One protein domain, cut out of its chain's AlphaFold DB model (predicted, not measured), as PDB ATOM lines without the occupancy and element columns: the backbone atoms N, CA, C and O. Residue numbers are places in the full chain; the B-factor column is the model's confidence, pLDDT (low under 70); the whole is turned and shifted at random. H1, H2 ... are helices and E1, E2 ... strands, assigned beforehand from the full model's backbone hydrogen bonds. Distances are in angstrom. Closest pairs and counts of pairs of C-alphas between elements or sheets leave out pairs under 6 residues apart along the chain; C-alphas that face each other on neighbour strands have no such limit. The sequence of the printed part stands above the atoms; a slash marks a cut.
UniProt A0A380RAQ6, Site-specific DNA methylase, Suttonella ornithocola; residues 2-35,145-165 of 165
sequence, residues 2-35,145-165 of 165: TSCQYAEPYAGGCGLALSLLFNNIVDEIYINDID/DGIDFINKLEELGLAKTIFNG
ATOM      1  N   THR A   2      33.472 -54.767  60.289       58.69
ATOM      2  CA  THR A   2      32.836 -55.102  59.008       58.69
ATOM      3  C   THR A   2      32.982 -53.900  58.086       58.69
ATOM      4  O   THR A   2      32.558 -52.813  58.468       58.69
ATOM      5  N   SER A   3      33.617 -54.085  56.928       77.38
ATOM      6  CA  SER A   3      33.706 -53.029  55.921       77.38
ATOM      7  C   SER A   3      32.314 -52.747  55.346       77.38
ATOM      8  O   SER A   3      31.537 -53.681  55.140       77.38
ATOM      9  N   CYS A   4      31.981 -51.470  55.171       87.69
ATOM     10  CA  CYS A   4      30.695 -50.988  54.680       87.69
ATOM     11  C   CYS A   4      30.842 -50.562  53.215       87.69
ATOM     12  O   CYS A   4      31.531 -49.583  52.934       87.69
ATOM     13  N   GLN A   5      30.216 -51.284  52.284       92.69
ATOM     14  CA  GLN A   5      30.266 -50.981  50.851       92.69
ATOM     15  C   GLN A   5      28.913 -50.500  50.326       92.69
ATOM     16  O   GLN A   5      27.850 -50.873  50.832       92.69
ATOM     17  N   TYR A   6      28.956 -49.700  49.265       94.69
ATOM     18  CA  TYR A   6      27.769 -49.231  48.557       94.69
ATOM     19  C   TYR A   6      27.949 -49.359  47.045       94.69
ATOM     20  O   TYR A   6      29.023 -49.063  46.521       94.69
ATOM     21  N   ALA A   7      26.904 -49.791  46.342       94.94
ATOM     22  CA  ALA A   7      26.938 -49.987  44.901       94.94
ATOM     23  C   ALA A   7      25.796 -49.254  44.195       94.94
ATOM     24  O   ALA A   7      24.646 -49.284  44.636       94.94
ATOM     25  N   GLU A   8      26.110 -48.656  43.048       94.06
ATOM     26  CA  GLU A   8      25.130 -48.099  42.114       94.06
ATOM     27  C   GLU A   8      25.231 -48.845  40.783       94.06
ATOM     28  O   GLU A   8      26.145 -48.568  40.004       94.06
ATOM     29  N   PRO A   9      24.309 -49.786  40.501       91.81
ATOM     30  CA  PRO A   9      24.262 -50.498  39.224       91.81
ATOM     31  C   PRO A   9      23.984 -49.591  38.014       91.81
ATOM     32  O   PRO A   9      24.322 -49.966  36.891       91.81
ATOM     33  N   TYR A  10      23.364 -48.426  38.253       92.06
ATOM     34  CA  TYR A  10      22.910 -47.457  37.245       92.06
ATOM     35  C   TYR A  10      23.278 -46.033  37.663       92.06
ATOM     36  O   TYR A  10      22.439 -45.220  38.056       92.06
ATOM     37  N   ALA A  11      24.571 -45.754  37.679       87.50
ATOM     38  CA  ALA A  11      25.084 -44.693  38.521       87.50
ATOM     39  C   ALA A  11      24.903 -43.277  37.947       87.50
ATOM     40  O   ALA A  11      24.709 -42.318  38.703       87.50
ATOM     41  N   GLY A  12      24.941 -43.099  36.620       89.81
ATOM     42  CA  GLY A  12      24.839 -41.782  35.993       89.81
ATOM     43  C   GLY A  12      25.824 -40.764  36.597       89.81
ATOM     44  O   GLY A  12      27.010 -40.741  36.271       89.81
ATOM     45  N   GLY A  13      25.316 -39.882  37.469       88.88
ATOM     46  CA  GLY A  13      26.088 -38.831  38.146       88.88
ATOM     47  C   GLY A  13      26.648 -39.167  39.540       88.88
ATOM     48  O   GLY A  13      27.358 -38.326  40.096       88.88
ATOM     49  N   CYS A  14      26.323 -40.330  40.112       91.75
ATOM     50  CA  CYS A  14      26.847 -40.874  41.379       91.75
ATOM     51  C   CYS A  14      26.817 -39.929  42.589       91.75
ATOM     52  O   CYS A  14      27.725 -39.924  43.425       91.75
ATOM     53  N   GLY A  15      25.798 -39.070  42.681       92.50
ATOM     54  CA  GLY A  15      25.721 -38.052  43.730       92.50
ATOM     55  C   GLY A  15      25.666 -38.647  45.140       92.50
ATOM     56  O   GLY A  15      26.366 -38.164  46.032       92.50
ATOM     57  N   LEU A  16      24.865 -39.703  45.327       94.12
ATOM     58  CA  LEU A  16      24.707 -40.374  46.616       94.12
ATOM     59  C   LEU A  16      25.951 -41.194  46.971       94.12
ATOM     60  O   LEU A  16      26.505 -40.974  48.046       94.12
ATOM     61  N   ALA A  17      26.451 -42.036  46.055       94.62
ATOM     62  CA  ALA A  17      27.692 -42.796  46.249       94.62
ATOM     63  C   ALA A  17      28.856 -41.907  46.718       94.62
ATOM     64  O   ALA A  17      29.485 -42.168  47.744       94.62
ATOM     65  N   LEU A  18      29.105 -40.804  46.002       96.06
ATOM     66  CA  LEU A  18      30.164 -39.864  46.360       96.06
ATOM     67  C   LEU A  18      29.911 -39.202  47.715       96.06
ATOM     68  O   LEU A  18      30.848 -39.038  48.493       96.06
ATOM     69  N   SER A  19      28.665 -38.827  48.017       96.06
ATOM     70  CA  SER A  19      28.321 -38.237  49.313       96.06
ATOM     71  C   SER A  19      28.620 -39.201  50.464       96.06
ATOM     72  O   SER A  19      29.273 -38.809  51.431       96.06
ATOM     73  N   LEU A  20      28.217 -40.468  50.346       95.75
ATOM     74  CA  LEU A  20      28.487 -41.495  51.354       95.75
ATOM     75  C   LEU A  20      29.994 -41.711  51.542       95.75
ATOM     76  O   LEU A  20      30.476 -41.756  52.677       95.75
ATOM     77  N   LEU A  21      30.745 -41.785  50.440       96.44
ATOM     78  CA  LEU A  21      32.190 -41.992  50.468       96.44
ATOM     79  C   LEU A  21      32.927 -40.818  51.128       96.44
ATOM     80  O   LEU A  21      33.753 -41.023  52.020       96.44
ATOM     81  N   PHE A  22      32.631 -39.583  50.711       96.19
ATOM     82  CA  PHE A  22      33.308 -38.387  51.220       96.19
ATOM     83  C   PHE A  22      32.980 -38.095  52.686       96.19
ATOM     84  O   PHE A  22      33.837 -37.577  53.399       96.19
ATOM     85  N   ASN A  23      31.790 -38.481  53.155       96.25
ATOM     86  CA  ASN A  23      31.421 -38.406  54.570       96.25
ATOM     87  C   ASN A  23      31.931 -39.602  55.398       96.25
ATOM     88  O   ASN A  23      31.638 -39.678  56.588       96.25
ATOM     89  N   ASN A  24      32.699 -40.520  54.797       94.56
ATOM     90  CA  ASN A  24      33.191 -41.754  55.424       94.56
ATOM     91  C   ASN A  24      32.073 -42.612  56.049       94.56
ATOM     92  O   ASN A  24      32.286 -43.272  57.061       94.56
ATOM     93  N   ILE A  25      30.883 -42.596  55.440       94.81
ATOM     94  CA  ILE A  25      29.758 -43.465  55.816       94.81
ATOM     95  C   ILE A  25      29.973 -44.878  55.250       94.81
ATOM     96  O   ILE A  25      29.560 -45.864  55.858       94.81
ATOM     97  N   VAL A  26      30.640 -44.969  54.096       95.06
ATOM     98  CA  VAL A  26      31.027 -46.224  53.435       95.06
ATOM     99  C   VAL A  26      32.528 -46.217  53.170       95.06
ATOM    100  O   VAL A  26      33.113 -45.167  52.889       95.06
ATOM    101  N   ASP A  27      33.156 -47.382  53.250       94.69
ATOM    102  CA  ASP A  27      34.581 -47.562  52.990       94.69
ATOM    103  C   ASP A  27      34.870 -47.531  51.495       94.69
ATOM    104  O   ASP A  27      35.826 -46.887  51.079       94.69
ATOM    105  N   GLU A  28      34.023 -48.164  50.688       95.88
ATOM    106  CA  GLU A  28      34.214 -48.299  49.247       95.88
ATOM    107  C   GLU A  28      32.896 -48.113  48.499       95.88
ATOM    108  O   GLU A  28      31.822 -48.462  49.003       95.88
ATOM    109  N   ILE A  29      32.992 -47.582  47.281       96.62
ATOM    110  CA  ILE A  29      31.866 -47.500  46.353       96.62
ATOM    111  C   ILE A  29      32.150 -48.256  45.061       96.62
ATOM    112  O   ILE A  29      33.261 -48.220  44.532       96.62
ATOM    113  N   TYR A  30      31.110 -48.900  44.545       96.50
ATOM    114  CA  TYR A  30      31.126 -49.669  43.309       96.50
ATOM    115  C   TYR A  30      30.137 -49.026  42.337       96.50
ATOM    116  O   TYR A  30      28.931 -49.005  42.565       96.50
ATOM    117  N   ILE A  31      30.659 -48.442  41.271       96.06
ATOM    118  CA  ILE A  31      29.917 -47.645  40.299       96.06
ATOM    119  C   ILE A  31      29.811 -48.457  39.015       96.06
ATOM    120  O   ILE A  31      30.831 -48.848  38.452       96.06
ATOM    121  N   ASN A  32      28.597 -48.669  38.522       97.06
ATOM    122  CA  ASN A  32      28.355 -49.274  37.220       97.06
ATOM    123  C   ASN A  32      27.402 -48.415  36.396       97.06
ATOM    124  O   ASN A  32      26.453 -47.825  36.909       97.06
ATOM    125  N   ASP A  33      27.650 -48.361  35.096       96.44
ATOM    126  CA  ASP A  33      26.678 -47.859  34.137       96.44
ATOM    127  C   ASP A  33      26.891 -48.578  32.809       96.44
ATOM    128  O   ASP A  33      28.031 -48.745  32.374       96.44
ATOM    129  N   ILE A  34      25.810 -49.007  32.160       96.62
ATOM    130  CA  ILE A  34      25.885 -49.664  30.853       96.62
ATOM    131  C   ILE A  34      26.223 -48.660  29.740       96.62
ATOM    132  O   ILE A  34      26.803 -49.033  28.717       96.62
ATOM    133  N   ASP A  35      25.902 -47.372  29.913       96.88
ATOM    134  CA  ASP A  35      26.218 -46.364  28.910       96.88
ATOM    135  C   ASP A  35      27.727 -46.077  28.897       96.88
ATOM    136  O   ASP A  35      28.281 -45.462  29.813       96.88
ATOM    137  N   ASP A 145      26.245 -54.936  32.044       96.50
ATOM    138  CA  ASP A 145      24.814 -55.058  32.308       96.50
ATOM    139  C   ASP A 145      24.565 -55.069  33.826       96.50
ATOM    140  O   ASP A 145      25.396 -55.541  34.607       96.50
ATOM    141  N   GLY A 146      23.428 -54.524  34.261       93.00
ATOM    142  CA  GLY A 146      23.120 -54.396  35.686       93.00
ATOM    143  C   GLY A 146      23.085 -55.742  36.415       93.00
ATOM    144  O   GLY A 146      23.547 -55.826  37.553       93.00
ATOM    145  N   ILE A 147      22.592 -56.802  35.765       93.19
ATOM    146  CA  ILE A 147      22.553 -58.153  36.343       93.19
ATOM    147  C   ILE A 147      23.966 -58.729  36.425       93.19
ATOM    148  O   ILE A 147      24.356 -59.247  37.471       93.19
ATOM    149  N   ASP A 148      24.757 -58.583  35.361       96.00
ATOM    150  CA  ASP A 148      26.152 -59.032  35.342       96.00
ATOM    151  C   ASP A 148      26.984 -58.326  36.420       96.00
ATOM    152  O   ASP A 148      27.819 -58.948  37.079       96.00
ATOM    153  N   PHE A 149      26.723 -57.041  36.658       95.56
ATOM    154  CA  PHE A 149      27.351 -56.286  37.735       95.56
ATOM    155  C   PHE A 149      26.960 -56.803  39.124       95.56
ATOM    156  O   PHE A 149      27.831 -56.961  39.979       95.56
ATOM    157  N   ILE A 150      25.682 -57.109  39.364       92.81
ATOM    158  CA  ILE A 150      25.235 -57.676  40.646       92.81
ATOM    159  C   ILE A 150      25.900 -59.033  40.890       92.81
ATOM    160  O   ILE A 150      26.496 -59.234  41.948       92.81
ATOM    161  N   ASN A 151      25.894 -59.919  39.889       94.06
ATOM    162  CA  ASN A 151      26.583 -61.210  39.963       94.06
ATOM    163  C   ASN A 151      28.074 -61.018  40.271       94.06
ATOM    164  O   ASN A 151      28.642 -61.712  41.115       94.06
ATOM    165  N   LYS A 152      28.706 -60.014  39.650       94.38
ATOM    166  CA  LYS A 152      30.107 -59.685  39.906       94.38
ATOM    167  C   LYS A 152      30.364 -59.287  41.360       94.38
ATOM    168  O   LYS A 152      31.382 -59.680  41.925       94.38
ATOM    169  N   LEU A 153      29.471 -58.512  41.970       93.31
ATOM    170  CA  LEU A 153      29.588 -58.134  43.382       93.31
ATOM    171  C   LEU A 153      29.429 -59.349  44.306       93.31
ATOM    172  O   LEU A 153      30.160 -59.469  45.291       93.31
ATOM    173  N   GLU A 154      28.524 -60.271  43.985       91.81
ATOM    174  CA  GLU A 154      28.360 -61.519  44.739       91.81
ATOM    175  C   GLU A 154      29.617 -62.396  44.680       91.81
ATOM    176  O   GLU A 154      30.079 -62.864  45.724       91.81
ATOM    177  N   GLU A 155      30.235 -62.544  43.501       92.25
ATOM    178  CA  GLU A 155      31.515 -63.253  43.322       92.25
ATOM    179  C   GLU A 155      32.649 -62.655  44.168       92.25
ATOM    180  O   GLU A 155      33.513 -63.381  44.661       92.25
ATOM    181  N   LEU A 156      32.644 -61.333  44.355       89.50
ATOM    182  CA  LEU A 156      33.606 -60.615  45.196       89.50
ATOM    183  C   LEU A 156      33.311 -60.750  46.702       89.50
ATOM    184  O   LEU A 156      34.047 -60.207  47.525       89.50
ATOM    185  N   GLY A 157      32.250 -61.466  47.088       87.75
ATOM    186  CA  GLY A 157      31.834 -61.631  48.481       87.75
ATOM    187  C   GLY A 157      31.111 -60.411  49.057       87.75
ATOM    188  O   GLY A 157      30.971 -60.292  50.276       87.75
ATOM    189  N   LEU A 158      30.624 -59.507  48.202       85.25
ATOM    190  CA  LEU A 158      30.017 -58.228  48.576       85.25
ATOM    191  C   LEU A 158      28.483 -58.303  48.686       85.25
ATOM    192  O   LEU A 158      27.796 -57.292  48.564       85.25
ATOM    193  N   ALA A 159      27.927 -59.480  48.978       64.88
ATOM    194  CA  ALA A 159      26.478 -59.734  49.016       64.88
ATOM    195  C   ALA A 159      25.684 -58.890  50.045       64.88
ATOM    196  O   ALA A 159      24.457 -58.892  50.031       64.88
ATOM    197  N   LYS A 160      26.361 -58.173  50.956       66.38
ATOM    198  CA  LYS A 160      25.742 -57.246  51.930       66.38
ATOM    199  C   LYS A 160      25.791 -55.775  51.500       66.38
ATOM    200  O   LYS A 160      25.475 -54.902  52.306       66.38
ATOM    201  N   THR A 161      26.221 -55.502  50.272       75.81
ATOM    202  CA  THR A 161      26.325 -54.142  49.735       75.81
ATOM    203  C   THR A 161      24.952 -53.494  49.645       75.81
ATOM    204  O   THR A 161      23.970 -54.125  49.262       75.81
ATOM    205  N   ILE A 162      24.881 -52.217  50.012       76.44
ATOM    206  CA  ILE A 162      23.657 -51.432  49.880       76.44
ATOM    207  C   ILE A 162      23.531 -50.992  48.420       76.44
ATOM    208  O   ILE A 162      24.461 -50.396  47.873       76.44
ATOM    209  N   PHE A 163      22.378 -51.267  47.815       72.25
ATOM    210  CA  PHE A 163      22.060 -50.885  46.441       72.25
ATOM    211  C   PHE A 163      21.142 -49.663  46.402       72.25
ATOM    212  O   PHE A 163      20.249 -49.520  47.237       72.25
ATOM    213  N   ASN A 164      21.325 -48.826  45.384       59.19
ATOM    214  CA  ASN A 164      20.362 -47.809  44.975       59.19
ATOM    215  C   ASN A 164      20.170 -47.893  43.455       59.19
ATOM    216  O   ASN A 164      21.156 -47.899  42.713       59.19
ATOM    217  N   GLY A 165      18.919 -47.984  43.008       50.75
ATOM    218  CA  GLY A 165      18.540 -48.146  41.603       50.75
ATOM    219  C   GLY A 165      17.034 -48.102  41.434       50.75
ATOM    220  O   GLY A 165      16.361 -48.890  42.133       50.75
TER     221      GLY A 165
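AT A GLANCE: This is residues 2 to 35 and 145 to 165 of the 165 residues of the protein "Site-specific DNA methylase" of Suttonella ornithocola (UniProt A0A380RAQ6). A small, thin slab has two parallel strands, E1 and E2, side by side in its middle, with H1 packed on one face of the pair and H2 more loosely over the other. After H2 the last stretch folds back to E1, where residues 162 to 163 pair with it in parallel on the side away from E2. The printed part has 55 residues, with two named strands and two named helices in the order E1, H1, E2, H2; the class is mixed, helices and strands, with 27 residues, under half, in named elements. The sheet's order is E1, E2, all parallel. The whole is compact, with a radius of gyration of the C-alphas of 10.7 A, and flat, with spans of 29 by 26 by 12 A.

IN THESE COORDINATES: E1, residues 5 to 8, begins at C-alpha 5 at (30.266, -50.981, 50.851) and measures 10.5 A from first to last C-alpha. H1, residues 15 to 22, measures 10.7 A. E2, residues 28 to 32, measures 13.4 A and ends at C-alpha 32 at (28.355, -49.274, 37.220). H2, residues 146 to 155, measures 14.4 A and ends at C-alpha 155 at (31.515, -63.253, 43.322).

HOW THE PARTS SIT: E1 and E2 are parallel neighbours, with 17 degrees between their directions. N 8 and O 30, 2.9 A apart, and N 30 and O 6, also 2.9 A apart, are within hydrogen-bond range. E1, H1 and E2 form a strand-helix-strand unit, two parallel neighbour strands with a helix between them along the chain, and its crossover is right-handed. The closest C-alphas of E1 and H1 are those of Tyr 6 and Ala 17, 6.8 A apart. The closest C-alphas of H1 and E2 are those of Ala 17 and Ile 29, 6.3 A apart. The closest C-alphas of E2 and H2 are those of Asn 32 and Phe 149, 7.1 A apart. E1 and H2 are near each other, with 6 pairs of C-alphas within 10 A. H1 and H2 are apart. In H1 and H2 every O i to N i+4 pair is within hydrogen-bond range.

THE WHOLE: The two C-alphas farthest apart are those of Thr 2 and Asp 35, 32.0 A. Residues 36 to 144 are not printed, and C-alphas 35 and 145 are 9.4 A apart across this cut, which falls in the link from E2 to H2. Of the links that are printed whole, E1 to H1 is short and H1 to E2 is tight. The mean pLDDT of the printed part is 89.3; residue 2, residues 159 to 160 and residues 164 to 165, the last being the chain's last residue, are under 70.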